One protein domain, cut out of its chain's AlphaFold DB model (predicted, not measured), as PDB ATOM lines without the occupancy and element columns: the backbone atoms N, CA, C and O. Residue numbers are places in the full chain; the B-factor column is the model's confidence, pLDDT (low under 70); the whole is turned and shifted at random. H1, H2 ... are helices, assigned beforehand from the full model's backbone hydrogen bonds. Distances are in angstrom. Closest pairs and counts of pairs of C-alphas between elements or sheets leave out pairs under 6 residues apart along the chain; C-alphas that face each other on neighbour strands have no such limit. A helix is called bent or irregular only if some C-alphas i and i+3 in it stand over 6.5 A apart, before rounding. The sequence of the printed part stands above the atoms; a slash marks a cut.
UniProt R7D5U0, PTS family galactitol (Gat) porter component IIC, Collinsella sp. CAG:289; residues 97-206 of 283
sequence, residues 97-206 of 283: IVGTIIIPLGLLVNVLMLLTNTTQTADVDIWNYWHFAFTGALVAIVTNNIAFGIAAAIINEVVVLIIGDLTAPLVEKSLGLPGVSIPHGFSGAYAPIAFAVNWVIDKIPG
ATOM      1  N   ILE A  97      54.150  21.641   7.838       79.56
ATOM      2  CA  ILE A  97      53.930  22.576   8.955       79.56
ATOM      3  C   ILE A  97      52.537  22.355   9.564       79.56
ATOM      4  O   ILE A  97      52.384  22.334  10.783       79.56
ATOM      5  N   VAL A  98      51.527  22.125   8.716       82.88
ATOM      6  CA  VAL A  98      50.156  21.830   9.157       82.88
ATOM      7  C   VAL A  98      50.104  20.516   9.938       82.88
ATOM      8  O   VAL A  98      49.474  20.466  10.990       82.88
ATOM      9  N   GLY A  99      50.819  19.483   9.484       81.00
ATOM     10  CA  GLY A  99      50.894  18.186  10.154       81.00
ATOM     11  C   GLY A  99      51.516  18.247  11.546       81.00
ATOM     12  O   GLY A  99      51.033  17.601  12.470       81.00
ATOM     13  N   THR A 100      52.531  19.087  11.744       78.69
ATOM     14  CA  THR A 100      53.136  19.233  13.079       78.69
ATOM     15  C   THR A 100      52.222  20.011  14.038       78.69
ATOM     16  O   THR A 100      52.200  19.728  15.235       78.69
ATOM     17  N   ILE A 101      51.435  20.966  13.525       83.88
ATOM     18  CA  ILE A 101      50.487  21.767  14.319       83.88
ATOM     19  C   ILE A 101      49.217  20.974  14.662       83.88
ATOM     20  O   ILE A 101      48.693  21.122  15.767       83.88
ATOM     21  N   ILE A 102      48.717  20.136  13.748       86.25
ATOM     22  CA  ILE A 102      47.449  19.423  13.948       86.25
ATOM     23  C   ILE A 102      47.545  18.332  15.013       86.25
ATOM     24  O   ILE A 102      46.540  18.029  15.631       86.25
ATOM     25  N   ILE A 103      48.725  17.772  15.283       84.00
ATOM     26  CA  ILE A 103      48.882  16.749  16.330       84.00
ATOM     27  C   ILE A 103      48.463  17.287  17.716       84.00
ATOM     28  O   ILE A 103      47.540  16.737  18.312       84.00
ATOM     29  N   PRO A 104      49.077  18.360  18.259       83.12
ATOM     30  CA  PRO A 104      48.651  18.903  19.548       83.12
ATOM     31  C   PRO A 104      47.279  19.583  19.480       83.12
ATOM     32  O   PRO A 104      46.524  19.535  20.449       83.12
ATOM     33  N   LEU A 105      46.957  20.232  18.357       87.56
ATOM     34  CA  LEU A 105      45.705  20.968  18.212       87.56
ATOM     35  C   LEU A 105      44.500  20.037  18.106       87.56
ATOM     36  O   LEU A 105      43.496  20.277  18.765       87.56
ATOM     37  N   GLY A 106      44.612  18.979  17.314       86.62
ATOM     38  CA  GLY A 106      43.551  18.002  17.151       86.62
ATOM     39  C   GLY A 106      43.311  17.214  18.431       86.62
ATOM     40  O   GLY A 106      42.179  17.109  18.883       86.62
ATOM     41  N   LEU A 107      44.375  16.835  19.152       87.06
ATOM     42  CA  LEU A 107      44.216  16.225  20.473       87.06
ATOM     43  C   LEU A 107      43.412  17.138  21.418       87.06
ATOM     44  O   LEU A 107      42.541  16.672  22.151       87.06
ATOM     45  N   LEU A 108      43.669  18.449  21.379       88.25
ATOM     46  CA  LEU A 108      42.903  19.430  22.147       88.25
ATOM     47  C   LEU A 108      41.443  19.511  21.681       88.25
ATOM     48  O   LEU A 108      40.548  19.573  22.524       88.25
ATOM     49  N   VAL A 109      41.189  19.492  20.370       89.31
ATOM     50  CA  VAL A 109      39.833  19.472  19.797       89.31
ATOM     51  C   VAL A 109      39.092  18.198  20.200       89.31
ATOM     52  O   VAL A 109      37.958  18.294  20.662       89.31
ATOM     53  N   ASN A 110      39.722  17.026  20.118       89.12
ATOM     54  CA  ASN A 110      39.120  15.763  20.530       89.12
ATOM     55  C   ASN A 110      38.780  15.765  22.028       89.12
ATOM     56  O   ASN A 110      37.651  15.442  22.393       89.12
ATOM     57  N   VAL A 111      39.694  16.227  22.891       87.19
ATOM     58  CA  VAL A 111      39.409  16.405  24.328       87.19
ATOM     59  C   VAL A 111      38.236  17.363  24.545       87.19
ATOM     60  O   VAL A 111      37.360  17.083  25.362       87.19
ATOM     61  N   LEU A 112      38.176  18.472  23.808       89.06
ATOM     62  CA  LEU A 112      37.069  19.420  23.904       89.06
ATOM     63  C   LEU A 112      35.740  18.782  23.482       89.06
ATOM     64  O   LEU A 112      34.756  18.940  24.197       89.06
ATOM     65  N   MET A 113      35.721  18.016  22.390       87.00
ATOM     66  CA  MET A 113      34.530  17.304  21.912       87.00
ATOM     67  C   MET A 113      34.029  16.247  22.902       87.00
ATOM     68  O   MET A 113      32.816  16.078  23.044       87.00
ATOM     69  N   LEU A 114      34.939  15.578  23.618       88.19
ATOM     70  CA  LEU A 114      34.592  14.661  24.707       88.19
ATOM     71  C   LEU A 114      33.964  15.417  25.886       88.19
ATOM     72  O   LEU A 114      32.923  15.012  26.398       88.19
ATOM     73  N   LEU A 115      34.550  16.550  26.290       87.75
ATOM     74  CA  LEU A 115      34.024  17.376  27.385       87.75
ATOM     75  C   LEU A 115      32.662  18.003  27.054       87.75
ATOM     76  O   LEU A 115      31.821  18.147  27.940       87.75
ATOM     77  N   THR A 116      32.424  18.363  25.790       87.12
ATOM     78  CA  THR A 116      31.137  18.895  25.319       87.12
ATOM     79  C   THR A 116      30.129  17.802  24.955       87.12
ATOM     80  O   THR A 116      29.048  18.130  24.463       87.12
ATOM     81  N   ASN A 117      30.449  16.519  25.184       84.00
ATOM     82  CA  ASN A 117      29.644  15.355  24.791       84.00
ATOM     83  C   ASN A 117      29.214  15.375  23.311       84.00
ATOM     84  O   ASN A 117      28.151  14.870  22.956       84.00
ATOM     85  N   THR A 118      30.017  15.986  22.440       79.06
ATOM     86  CA  THR A 118      29.746  16.027  20.996       79.06
ATOM     87  C   THR A 118      30.080  14.691  20.336       79.06
ATOM     88  O   THR A 118      29.404  14.295  19.394       79.06
ATOM     89  N   THR A 119      31.078  13.984  20.868       83.44
ATOM     90  CA  THR A 119      31.398  12.585  20.550       83.44
ATOM     91  C   THR A 119      31.760  11.854  21.840       83.44
ATOM     92  O   THR A 119      32.173  12.493  22.810       83.44
ATOM     93  N   GLN A 120      31.625  10.528  21.875       81.44
ATOM     94  CA  GLN A 120      32.151   9.675  22.957       81.44
ATOM     95  C   GLN A 120      33.381   8.864  22.512       81.44
ATOM     96  O   GLN A 120      33.912   8.048  23.264       81.44
ATOM     97  N   THR A 121      33.869   9.118  21.296       82.38
ATOM     98  CA  THR A 121      35.060   8.490  20.721       82.38
ATOM     99  C   THR A 121      36.320   9.311  21.015       82.38
ATOM    100  O   THR A 121      36.451  10.459  20.579       82.38
ATOM    101  N   ALA A 122      37.264   8.712  21.746       82.88
ATOM    102  CA  ALA A 122      38.588   9.278  22.002       82.88
ATOM    103  C   ALA A 122      39.594   8.762  20.961       82.88
ATOM    104  O   ALA A 122      39.856   7.557  20.909       82.88
ATOM    105  N   ASP A 123      40.171   9.655  20.152       82.56
ATOM    106  CA  ASP A 123      41.209   9.279  19.188       82.56
ATOM    107  C   ASP A 123      42.591   9.333  19.849       82.56
ATOM    108  O   ASP A 123      43.240  10.378  19.934       82.56
ATOM    109  N   VAL A 124      43.017   8.174  20.351       72.75
ATOM    110  CA  VAL A 124      44.320   7.974  20.998       72.75
ATOM    111  C   VAL A 124      45.431   7.611  20.010       72.75
ATOM    112  O   VAL A 124      46.601   7.549  20.402       72.75
ATOM    113  N   ASP A 125      45.099   7.361  18.740       76.94
ATOM    114  CA  ASP A 125      46.080   6.989  17.728       76.94
ATOM    115  C   ASP A 125      46.673   8.239  17.069       76.94
ATOM    116  O   ASP A 125      46.213   8.719  16.038       76.94
ATOM    117  N   ILE A 126      47.765   8.749  17.641       76.62
ATOM    118  CA  ILE A 126      48.471   9.931  17.117       76.62
ATOM    119  C   ILE A 126      48.915   9.736  15.657       76.62
ATOM    120  O   ILE A 126      49.040  10.712  14.914       76.62
ATOM    121  N   TRP A 127      49.149   8.494  15.216       74.44
ATOM    122  CA  TRP A 127      49.490   8.240  13.820       74.44
ATOM    123  C   TRP A 127      48.338   8.621  12.887       74.44
ATOM    124  O   TRP A 127      48.570   9.238  11.847       74.44
ATOM    125  N   ASN A 128      47.099   8.313  13.271       79.06
ATOM    126  CA  ASN A 128      45.890   8.517  12.471       79.06
ATOM    127  C   ASN A 128      45.657   9.983  12.062       79.06
ATOM    128  O   ASN A 128      45.027  10.256  11.036       79.06
ATOM    129  N   TYR A 129      46.258  10.934  12.778       84.81
ATOM    130  CA  TYR A 129      46.139  12.368  12.519       84.81
ATOM    131  C   TYR A 129      46.703  12.774  11.148       84.81
ATOM    132  O   TYR A 129      46.472  13.895  10.685       84.81
ATOM    133  N   TRP A 130      47.401  11.867  10.448       84.62
ATOM    134  CA  TRP A 130      47.930  12.131   9.112       84.62
ATOM    135  C   TRP A 130      46.817  12.437   8.106       84.62
ATOM    136  O   TRP A 130      47.049  13.209   7.182       84.62
ATOM    137  N   HIS A 131      45.600  11.922   8.302       85.25
ATOM    138  CA  HIS A 131      44.447  12.227   7.445       85.25
ATOM    139  C   HIS A 131      44.037  13.700   7.521       85.25
ATOM    140  O   HIS A 131      43.759  14.349   6.504       85.25
ATOM    141  N   PHE A 132      44.020  14.237   8.742       88.75
ATOM    142  CA  PHE A 132      43.679  15.631   9.011       88.75
ATOM    143  C   PHE A 132      44.815  16.535   8.534       88.75
ATOM    144  O   PHE A 132      44.573  17.509   7.817       88.75
ATOM    145  N   ALA A 133      46.059  16.134   8.820       88.00
ATOM    146  CA  ALA A 133      47.266  16.784   8.321       88.00
ATOM    147  C   ALA A 133      47.299  16.852   6.791       88.00
ATOM    148  O   ALA A 133      47.622  17.898   6.241       88.00
ATOM    149  N   PHE A 134      46.948  15.766   6.099       88.50
ATOM    150  CA  PHE A 134      46.984  15.686   4.640       88.50
ATOM    151  C   PHE A 134      45.977  16.647   4.015       88.50
ATOM    152  O   PHE A 134      46.331  17.450   3.152       88.50
ATOM    153  N   THR A 135      44.739  16.629   4.513       89.62
ATOM    154  CA  THR A 135      43.676  17.531   4.047       89.62
ATOM    155  C   THR A 135      44.050  18.992   4.292       89.62
ATOM    156  O   THR A 135      43.955  19.822   3.386       89.62
ATOM    157  N   GLY A 136      44.548  19.309   5.488       88.75
ATOM    158  CA  GLY A 136      44.983  20.662   5.818       88.75
ATOM    159  C   GLY A 136      46.208  21.119   5.025       88.75
ATOM    160  O   GLY A 136      46.257  22.268   4.589       88.75
ATOM    161  N   ALA A 137      47.178  20.233   4.790       88.06
ATOM    162  CA  ALA A 137      48.358  20.525   3.984       88.06
ATOM    163  C   ALA A 137      47.978  20.827   2.531       88.06
ATOM    164  O   ALA A 137      48.452  21.818   1.979       88.06
ATOM    165  N   LEU A 138      47.075  20.043   1.932       89.19
ATOM    166  CA  LEU A 138      46.573  20.304   0.581       89.19
ATOM    167  C   LEU A 138      45.896  21.675   0.481       89.19
ATOM    168  O   LEU A 138      46.217  22.453  -0.417       89.19
ATOM    169  N   VAL A 139      45.008  22.006   1.424       90.94
ATOM    170  CA  VAL A 139      44.337  23.315   1.441       90.94
ATOM    171  C   VAL A 139      45.345  24.446   1.644       90.94
ATOM    172  O   VAL A 139      45.270  25.448   0.934       90.94
ATOM    173  N   ALA A 140      46.318  24.290   2.545       87.69
ATOM    174  CA  ALA A 140      47.365  25.288   2.759       87.69
ATOM    175  C   ALA A 140      48.212  25.526   1.503       87.69
ATOM    176  O   ALA A 140      48.529  26.675   1.206       87.69
ATOM    177  N   ILE A 141      48.546  24.469   0.755       86.88
ATOM    178  CA  ILE A 141      49.327  24.558  -0.485       86.88
ATOM    179  C   ILE A 141      48.519  25.261  -1.581       86.88
ATOM    180  O   ILE A 141      49.021  26.189  -2.211       86.88
ATOM    181  N   VAL A 142      47.260  24.864  -1.789       90.31
ATOM    182  CA  VAL A 142      46.407  25.433  -2.849       90.31
ATOM    183  C   VAL A 142      46.047  26.894  -2.568       90.31
ATOM    184  O   VAL A 142      46.019  27.713  -3.482       90.31
ATOM    185  N   THR A 143      45.779  27.238  -1.306       89.38
ATOM    186  CA  THR A 143      45.396  28.606  -0.905       89.38
ATOM    187  C   THR A 143      46.588  29.495  -0.549       89.38
ATOM    188  O   THR A 143      46.406  30.687  -0.305       89.38
ATOM    189  N   ASN A 144      47.795  28.923  -0.497       86.25
ATOM    190  CA  ASN A 144      49.018  29.546   0.010       86.25
ATOM    191  C   ASN A 144      48.848  30.180   1.409       86.25
ATOM    192  O   ASN A 144      49.441  31.214   1.724       86.25
ATOM    193  N   ASN A 145      47.989  29.589   2.248       85.88
ATOM    194  CA  ASN A 145      47.645  30.111   3.567       85.88
ATOM    195  C   ASN A 145      47.482  28.984   4.596       85.88
ATOM    196  O   ASN A 145      46.536  28.195   4.570       85.88
ATOM    197  N   ILE A 146      48.396  28.964   5.566       84.88
ATOM    198  CA  ILE A 146      48.454  27.948   6.623       84.88
ATOM    199  C   ILE A 146      47.208  27.991   7.521       84.88
ATOM    200  O   ILE A 146      46.747  26.942   7.961       84.88
ATOM    201  N   ALA A 147      46.620  29.167   7.766       87.06
ATOM    202  CA  ALA A 147      45.441  29.290   8.624       87.06
ATOM    203  C   ALA A 147      44.213  28.597   8.015       87.06
ATOM    204  O   ALA A 147      43.482  27.911   8.730       87.06
ATOM    205  N   PHE A 148      44.023  28.702   6.694       88.94
ATOM    206  CA  PHE A 148      42.966  27.958   6.001       88.94
ATOM    207  C   PHE A 148      43.229  26.452   6.012       88.94
ATOM    208  O   PHE A 148      42.288  25.678   6.179       88.94
ATOM    209  N   GLY A 149      44.493  26.029   5.916       89.06
ATOM    210  CA  GLY A 149      44.867  24.622   6.080       89.06
ATOM    211  C   GLY A 149      44.554  24.069   7.470       89.06
ATOM    212  O   GLY A 149      43.968  22.996   7.585       89.06
ATOM    213  N   ILE A 150      44.876  24.818   8.527       89.88
ATOM    214  CA  ILE A 150      44.549  24.438   9.909       89.88
ATOM    215  C   ILE A 150      43.031  24.352  10.097       89.88
ATOM    216  O   ILE A 150      42.538  23.362  10.632       89.88
ATOM    217  N   ALA A 151      42.277  25.347   9.620       91.12
ATOM    218  CA  ALA A 151      40.819  25.334   9.715       91.12
ATOM    219  C   ALA A 151      40.209  24.122   8.990       91.12
ATOM    220  O   ALA A 151      39.354  23.438   9.547       91.12
ATOM    221  N   ALA A 152      40.683  23.816   7.779       91.56
ATOM    222  CA  ALA A 152      40.233  22.648   7.027       91.56
ATOM    223  C   ALA A 152      40.570  21.326   7.735       91.56
ATOM    224  O   ALA A 152      39.743  20.414   7.740       91.56
ATOM    225  N   ALA A 153      41.747  21.226   8.360       90.75
ATOM    226  CA  ALA A 153      42.140  20.049   9.127       90.75
ATOM    227  C   ALA A 153      41.218  19.811  10.332       90.75
ATOM    228  O   ALA A 153      40.742  18.693  10.500       90.75
ATOM    229  N   ILE A 154      40.904  20.859  11.106       90.88
ATOM    230  CA  ILE A 154      39.994  20.769  12.263       90.88
ATOM    231  C   ILE A 154      38.583  20.383  11.820       90.88
ATOM    232  O   ILE A 154      37.952  19.530  12.432       90.88
ATOM    233  N   ILE A 155      38.070  20.996  10.749       90.94
ATOM    234  CA  ILE A 155      36.739  20.651  10.230       90.94
ATOM    235  C   ILE A 155      36.702  19.172   9.835       90.94
ATOM    236  O   ILE A 155      35.753  18.468  10.180       90.94
ATOM    237  N   ASN A 156      37.737  18.697   9.139       89.88
ATOM    238  CA  ASN A 156      37.834  17.297   8.748       89.88
ATOM    239  C   ASN A 156      37.893  16.367   9.969       89.88
ATOM    240  O   ASN A 156      37.173  15.376  10.019       89.88
ATOM    241  N   GLU A 157      38.697  16.710  10.971       89.44
ATOM    242  CA  GLU A 157      38.789  15.971  12.228       89.44
ATOM    243  C   GLU A 157      37.433  15.858  12.933       89.44
ATOM    244  O   GLU A 157      36.993  14.750  13.236       89.44
ATOM    245  N   VAL A 158      36.722  16.974  13.113       88.38
ATOM    246  CA  VAL A 158      35.391  16.987  13.740       88.38
ATOM    247  C   VAL A 158      34.421  16.077  12.984       88.38
ATOM    248  O   VAL A 158      33.718  15.274  13.597       88.38
ATOM    249  N   VAL A 159      34.392  16.165  11.652       87.88
ATOM    250  CA  VAL A 159      33.513  15.332  10.817       87.88
ATOM    251  C   VAL A 159      33.859  13.849  10.956       87.88
ATOM    252  O   VAL A 159      32.962  13.025  11.131       87.88
ATOM    253  N   VAL A 160      35.144  13.497  10.908       86.88
ATOM    254  CA  VAL A 160      35.598  12.103  11.016       86.88
ATOM    255  C   VAL A 160      35.321  11.532  12.403       86.88
ATOM    256  O   VAL A 160      34.864  10.394  12.490       86.88
ATOM    257  N   LEU A 161      35.521  12.308  13.469       86.38
ATOM    258  CA  LEU A 161      35.196  11.889  14.833       86.38
ATOM    259  C   LEU A 161      33.696  11.633  15.001       86.38
ATOM    260  O   LEU A 161      33.318  10.622  15.589       86.38
ATOM    261  N   ILE A 162      32.838  12.485  14.431       85.31
ATOM    262  CA  ILE A 162      31.381  12.273  14.438       85.31
ATOM    263  C   ILE A 162      31.016  10.992  13.681       85.31
ATOM    264  O   ILE A 162      30.223  10.190  14.171       85.31
ATOM    265  N   ILE A 163      31.597  10.764  12.500       83.75
ATOM    266  CA  ILE A 163      31.349   9.533  11.734       83.75
ATOM    267  C   ILE A 163      31.849   8.305  12.507       83.75
ATOM    268  O   ILE A 163      31.159   7.285  12.536       83.75
ATOM    269  N   GLY A 164      33.009   8.395  13.158       82.44
ATOM    270  CA  GLY A 164      33.536   7.341  14.026       82.44
ATOM    271  C   GLY A 164      32.568   7.008  15.161       82.44
ATOM    272  O   GLY A 164      32.262   5.840  15.391       82.44
ATOM    273  N   ASP A 165      32.008   8.024  15.809       83.12
ATOM    274  CA  ASP A 165      31.039   7.847  16.894       83.12
ATOM    275  C   ASP A 165      29.742   7.184  16.402       83.12
ATOM    276  O   ASP A 165      29.264   6.209  16.980       83.12
ATOM    277  N   LEU A 166      29.218   7.637  15.259       82.69
ATOM    278  CA  LEU A 166      28.015   7.071  14.637       82.69
ATOM    279  C   LEU A 166      28.208   5.627  14.157       82.69
ATOM    280  O   LEU A 166      27.263   4.836  14.157       82.69
ATOM    281  N   THR A 167      29.417   5.281  13.712       81.69
ATOM    282  CA  THR A 167      29.739   3.945  13.191       81.69
ATOM    283  C   THR A 167      30.213   2.976  14.272       81.69
ATOM    284  O   THR A 167      30.283   1.777  13.994       81.69
ATOM    285  N   ALA A 168      30.447   3.440  15.506       81.06
ATOM    286  CA  ALA A 168      30.925   2.612  16.612       81.06
ATOM    287  C   ALA A 168      30.092   1.328  16.818       81.06
ATOM    288  O   ALA A 168      30.679   0.250  16.770       81.06
ATOM    289  N   PRO A 169      28.741   1.348  16.879       78.25
ATOM    290  CA  PRO A 169      27.962   0.120  17.097       78.25
ATOM    291  C   PRO A 169      28.116  -0.921  15.975       78.25
ATOM    292  O   PRO A 169      27.980  -2.127  16.192       78.25
ATOM    293  N   LEU A 170      28.388  -0.466  14.747       77.38
ATOM    294  CA  LEU A 170      28.607  -1.347  13.599       77.38
ATOM    295  C   LEU A 170      30.012  -1.941  13.615       77.38
ATOM    296  O   LEU A 170      30.181  -3.123  13.310       77.38
ATOM    297  N   VAL A 171      31.000  -1.134  13.997       78.38
ATOM    298  CA  VAL A 171      32.381  -1.575  14.195       78.38
ATOM    299  C   VAL A 171      32.442  -2.610  15.315       78.38
ATOM    300  O   VAL A 171      33.011  -3.680  15.107       78.38
ATOM    301  N   GLU A 172      31.782  -2.367  16.446       81.38
ATOM    302  CA  GLU A 172      31.683  -3.325  17.552       81.38
ATOM    303  C   GLU A 172      31.062  -4.653  17.104       81.38
ATOM    304  O   GLU A 172      31.585  -5.720  17.425       81.38
ATOM    305  N   LYS A 173      29.986  -4.616  16.303       77.94
ATOM    306  CA  LYS A 173      29.355  -5.827  15.750       77.94
ATOM    307  C   LYS A 173      30.273  -6.577  14.780       77.94
ATOM    308  O   LYS A 173      30.242  -7.805  14.740       77.94
ATOM    309  N   SER A 174      31.054  -5.852  13.979       73.94
ATOM    310  CA  SER A 174      31.947  -6.440  12.976       73.94
ATOM    311  C   SER A 174      33.225  -7.018  13.592       73.94
ATOM    312  O   SER A 174      33.661  -8.095  13.187       73.94
ATOM    313  N   LEU A 175      33.809  -6.326  14.575       76.50
ATOM    314  CA  LEU A 175      35.043  -6.733  15.252       76.50
ATOM    315  C   LEU A 175      34.796  -7.618  16.481       76.50
ATOM    316  O   LEU A 175      35.709  -8.316  16.915       76.50
ATOM    317  N   GLY A 176      33.585  -7.602  17.042       73.88
ATOM    318  CA  GLY A 176      33.237  -8.316  18.273       73.88
ATOM    319  C   GLY A 176      33.872  -7.723  19.535       73.88
ATOM    320  O   GLY A 176      33.968  -8.417  20.545       73.88
ATOM    321  N   LEU A 177      34.336  -6.472  19.479       76.94
ATOM    322  CA  LEU A 177      35.008  -5.786  20.583       76.94
ATOM    323  C   LEU A 177      34.106  -4.661  21.108       76.94
ATOM    324  O   LEU A 177      33.862  -3.720  20.356       76.94
ATOM    325  N   PRO A 178      33.605  -4.737  22.354       74.88
ATOM    326  CA  PRO A 178      32.733  -3.706  22.914       74.88
ATOM    327  C   PRO A 178      33.509  -2.409  23.177       74.88
ATOM    328  O   PRO A 178      34.630  -2.448  23.685       74.88
ATOM    329  N   GLY A 179      32.902  -1.263  22.871       72.38
ATOM    330  CA  GLY A 179      33.475   0.068  23.079       72.38
ATOM    331  C   GLY A 179      34.509   0.504  22.037       72.38
ATOM    332  O   GLY A 179      35.215   1.482  22.273       72.38
ATOM    333  N   VAL A 180      34.653  -0.213  20.914       79.62
ATOM    334  CA  VAL A 180      35.661   0.099  19.887       79.62
ATOM    335  C   VAL A 180      35.043   0.871  18.726       79.62
ATOM    336  O   VAL A 180      34.140   0.391  18.045       79.62
ATOM    337  N   SER A 181      35.614   2.043  18.451       79.06
ATOM    338  CA  SER A 181      35.337   2.851  17.264       79.06
ATOM    339  C   SER A 181      36.590   2.983  16.391       79.06
ATOM    340  O   SER A 181      37.713   2.820  16.867       79.06
ATOM    341  N   ILE A 182      36.399   3.276  15.102       80.88
ATOM    342  CA  ILE A 182      37.474   3.565  14.145       80.88
ATOM    343  C   ILE A 182      37.301   5.013  13.649       80.88
ATOM    344  O   ILE A 182      36.667   5.232  12.613       80.88
ATOM    345  N   PRO A 183      37.873   6.015  14.344       78.25
ATOM    346  CA  PRO A 183      37.849   7.420  13.921       78.25
ATOM    347  C   PRO A 183      38.875   7.712  12.806       78.25
ATOM    348  O   PRO A 183      39.607   8.696  12.833       78.25
ATOM    349  N   HIS A 184      38.971   6.838  11.806       79.06
ATOM    350  CA  HIS A 184      39.995   6.909  10.763       79.06
ATOM    351  C   HIS A 184      39.450   7.606   9.515       79.06
ATOM    352  O   HIS A 184      38.459   7.152   8.943       79.06
ATOM    353  N   GLY A 185      40.112   8.666   9.038       71.44
ATOM    354  CA  GLY A 185      39.588   9.513   7.953       71.44
ATOM    355  C   GLY A 185      39.273   8.751   6.663       71.44
ATOM    356  O   GLY A 185      38.231   8.973   6.051       71.44
ATOM    357  N   PHE A 186      40.122   7.789   6.290       71.75
ATOM    358  CA  PHE A 186      39.856   6.913   5.145       71.75
ATOM    359  C   PHE A 186      38.585   6.066   5.346       71.75
ATOM    360  O   PHE A 186      37.673   6.123   4.528       71.75
ATOM    361  N   SER A 187      38.467   5.350   6.468       70.94
ATOM    362  CA  SER A 187      37.287   4.537   6.797       70.94
ATOM    363  C   SER A 187      36.013   5.376   6.923       70.94
ATOM    364  O   SER A 187      34.960   4.978   6.428       70.94
ATOM    365  N   GLY A 188      36.116   6.563   7.525       73.56
ATOM    366  CA  GLY A 188      35.014   7.508   7.672       73.56
ATOM    367  C   GLY A 188      34.510   8.036   6.329       73.56
ATOM    368  O   GLY A 188      33.303   8.108   6.121       73.56
ATOM    369  N   ALA A 189      35.405   8.322   5.379       73.81
ATOM    370  CA  ALA A 189      35.022   8.769   4.038       73.81
ATOM    371  C   ALA A 189      34.267   7.687   3.244       73.81
ATOM    372  O   ALA A 189      33.338   8.001   2.497       73.81
ATOM    373  N   TYR A 190      34.624   6.412   3.428       74.06
ATOM    374  CA  TYR A 190      33.915   5.303   2.786       74.06
ATOM    375  C   TYR A 190      32.642   4.886   3.517       74.06
ATOM    376  O   TYR A 190      31.803   4.241   2.894       74.06
ATOM    377  N   ALA A 191      32.443   5.256   4.786       75.12
ATOM    378  CA  ALA A 191      31.265   4.840   5.544       75.12
ATOM    379  C   ALA A 191      29.936   5.256   4.873       75.12
ATOM    380  O   ALA A 191      29.101   4.375   4.660       75.12
ATOM    381  N   PRO A 192      29.721   6.515   4.429       71.88
ATOM    382  CA  PRO A 192      28.503   6.896   3.707       71.88
ATOM    383  C   PRO A 192      28.300   6.120   2.401       71.88
ATOM    384  O   PRO A 192      27.180   5.730   2.073       71.88
ATOM    385  N   ILE A 193      29.387   5.864   1.666       75.75
ATOM    386  CA  ILE A 193      29.353   5.091   0.418       75.75
ATOM    387  C   ILE A 193      28.973   3.641   0.722       75.75
ATOM    388  O   ILE A 193      28.106   3.085   0.055       75.75
ATOM    389  N   ALA A 194      29.561   3.044   1.756       74.19
ATOM    390  CA  ALA A 194      29.255   1.691   2.199       74.19
ATOM    391  C   ALA A 194      27.794   1.564   2.647       74.19
ATOM    392  O   ALA A 194      27.129   0.606   2.266       74.19
ATOM    393  N   PHE A 195      27.253   2.548   3.373       76.31
ATOM    394  CA  PHE A 195      25.828   2.582   3.711       76.31
ATOM    395  C   PHE A 195      24.936   2.652   2.469       76.31
ATOM    396  O   PHE A 195      23.956   1.914   2.383       76.31
ATOM    397  N   ALA A 196      25.279   3.501   1.496       76.94
ATOM    398  CA  ALA A 196      24.524   3.611   0.252       76.94
ATOM    399  C   ALA A 196      24.570   2.307  -0.561       76.94
ATOM    400  O   ALA A 196      23.544   1.848  -1.060       76.94
ATOM    401  N   VAL A 197      25.742   1.676  -0.657       80.19
ATOM    402  CA  VAL A 197      25.928   0.398  -1.355       80.19
ATOM    403  C   VAL A 197      25.185  -0.731  -0.640       80.19
ATOM    404  O   VAL A 197      24.463  -1.475  -1.300       80.19
ATOM    405  N   ASN A 198      25.278  -0.820   0.690       77.69
ATOM    406  CA  ASN A 198      24.524  -1.799   1.477       77.69
ATOM    407  C   ASN A 198      23.018  -1.625   1.275       77.69
ATOM    408  O   ASN A 198      22.333  -2.601   1.003       77.69
ATOM    409  N   TRP A 199      22.510  -0.389   1.276       77.88
ATOM    410  CA  TRP A 199      21.095  -0.128   1.000       77.88
ATOM    411  C   TRP A 199      20.651  -0.637  -0.383       77.88
ATOM    412  O   TRP A 199      19.548  -1.171  -0.526       77.88
ATOM    413  N   VAL A 200      21.505  -0.508  -1.405       80.19
ATOM    414  CA  VAL A 200      21.236  -1.050  -2.746       80.19
ATOM    415  C   VAL A 200      21.283  -2.581  -2.748       80.19
ATOM    416  O   VAL A 200      20.377  -3.211  -3.296       80.19
ATOM    417  N   ILE A 201      22.300  -3.189  -2.131       77.06
ATOM    418  CA  ILE A 201      22.468  -4.652  -2.068       77.06
ATOM    419  C   ILE A 201      21.317  -5.299  -1.290       77.06
ATOM    420  O   ILE A 201      20.768  -6.309  -1.737       77.06
ATOM    421  N   ASP A 202      20.889  -4.680  -0.191       77.75
ATOM    422  CA  ASP A 202      19.785  -5.150   0.645       77.75
ATOM    423  C   ASP A 202      18.461  -5.209  -0.131       77.75
ATOM    424  O   ASP A 202      17.617  -6.072   0.133       77.75
ATOM    425  N   LYS A 203      18.290  -4.341  -1.137       77.38
ATOM    426  CA  LYS A 203      17.119  -4.329  -2.026       77.38
ATOM    427  C   LYS A 203      17.148  -5.383  -3.132       77.38
ATOM    428  O   LYS A 203      16.103  -5.599  -3.749       77.38
ATOM    429  N   ILE A 204      18.279  -6.041  -3.396       76.31
ATOM    430  CA  ILE A 204      18.379  -7.058  -4.450       76.31
ATOM    431  C   ILE A 204      18.223  -8.461  -3.832       76.31
ATOM    432  O   ILE A 204      19.144  -8.962  -3.174       76.31
ATOM    433  N   PRO A 205      17.080  -9.147  -4.044       57.91
ATOM    434  CA  PRO A 205      16.877 -10.492  -3.517       57.91
ATOM    435  C   PRO A 205      17.861 -11.475  -4.173       57.91
ATOM    436  O   PRO A 205      17.865 -11.650  -5.386       57.91
ATOM    437  N   GLY A 206      18.708 -12.108  -3.358       67.56
ATOM    438  CA  GLY A 206      19.761 -13.037  -3.793       67.56
ATOM    439  C   GLY A 206      21.150 -12.592  -3.339       67.56
ATOM    440  O   GLY A 206      21.806 -13.327  -2.606       67.56
TER     441      GLY A 206
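This is residues 97 to 206 of the 283 residues of the protein "PTS family galactitol (Gat) porter component IIC" of Collinsella sp. CAG:289 (UniProt R7D5U0). Three helices, H1, H2 and the first part of the long H3, cross in a packed cluster; H4 starts at this cluster, beside the middle of H3, and splays away from H3's second half, its far end sticking out with residues 193 to 206. The 110 printed residues hold four named helices, H1 to H4 along the chain, and no named strand: all helix. The outline is elongated, 52 by 31 by 22 A, and only just compact, close to loose, with a radius of gyration of the C-alphas of 15.6 A.

Find C-alpha 97 at (53.930, 22.576, 8.955); from there H1 runs to residue 115, 27.6 A. H2 is residues 126 to 143, 26.1 A. Find C-alpha 146 at (48.454, 27.948, 6.623), where H3 begins; it runs 38.2 A to residue 175, with a kink of 58 degrees near residue 169, and is irregular, C-alphas 166 and 169 being 7.4 A apart. H4, residues 185 to 202, 25.7 A, ends at C-alpha 202, (19.785, -5.150, 0.645), and is only just irregular: C-alphas 189 and 192 are 6.8 A apart.

H1 touches H2 at a steep tilt of 59 degrees, opposite ways; look at their closest C-alphas, Gly 99 and Ala 133, 4.3 A apart. H1 touches H3 at 52 degrees, steep, closest at C-alphas Val 98 and Ile 150, 6.2 A. H2 and H3 form a helical hairpin, touching through residues 146 to 157 of H3; C-alphas Gly 136 and Gly 149 are closest, 4.0 A. H4 touches H3, closest at C-alphas Val 160 and Gly 185, 5.7 A; H1 and H4 are apart. O i to N i+4 pairs within hydrogen-bond range number 13 of 15 in H1, 11 of 14 in H2, 24 of 26 in H3 and 12 of 14 in H4.

The farthest C-alphas, Asn 145 and Gly 206, are 51.9 A apart. The printed part has no cut and no long link. Look for low confidence at residues 205 to 206, under 70.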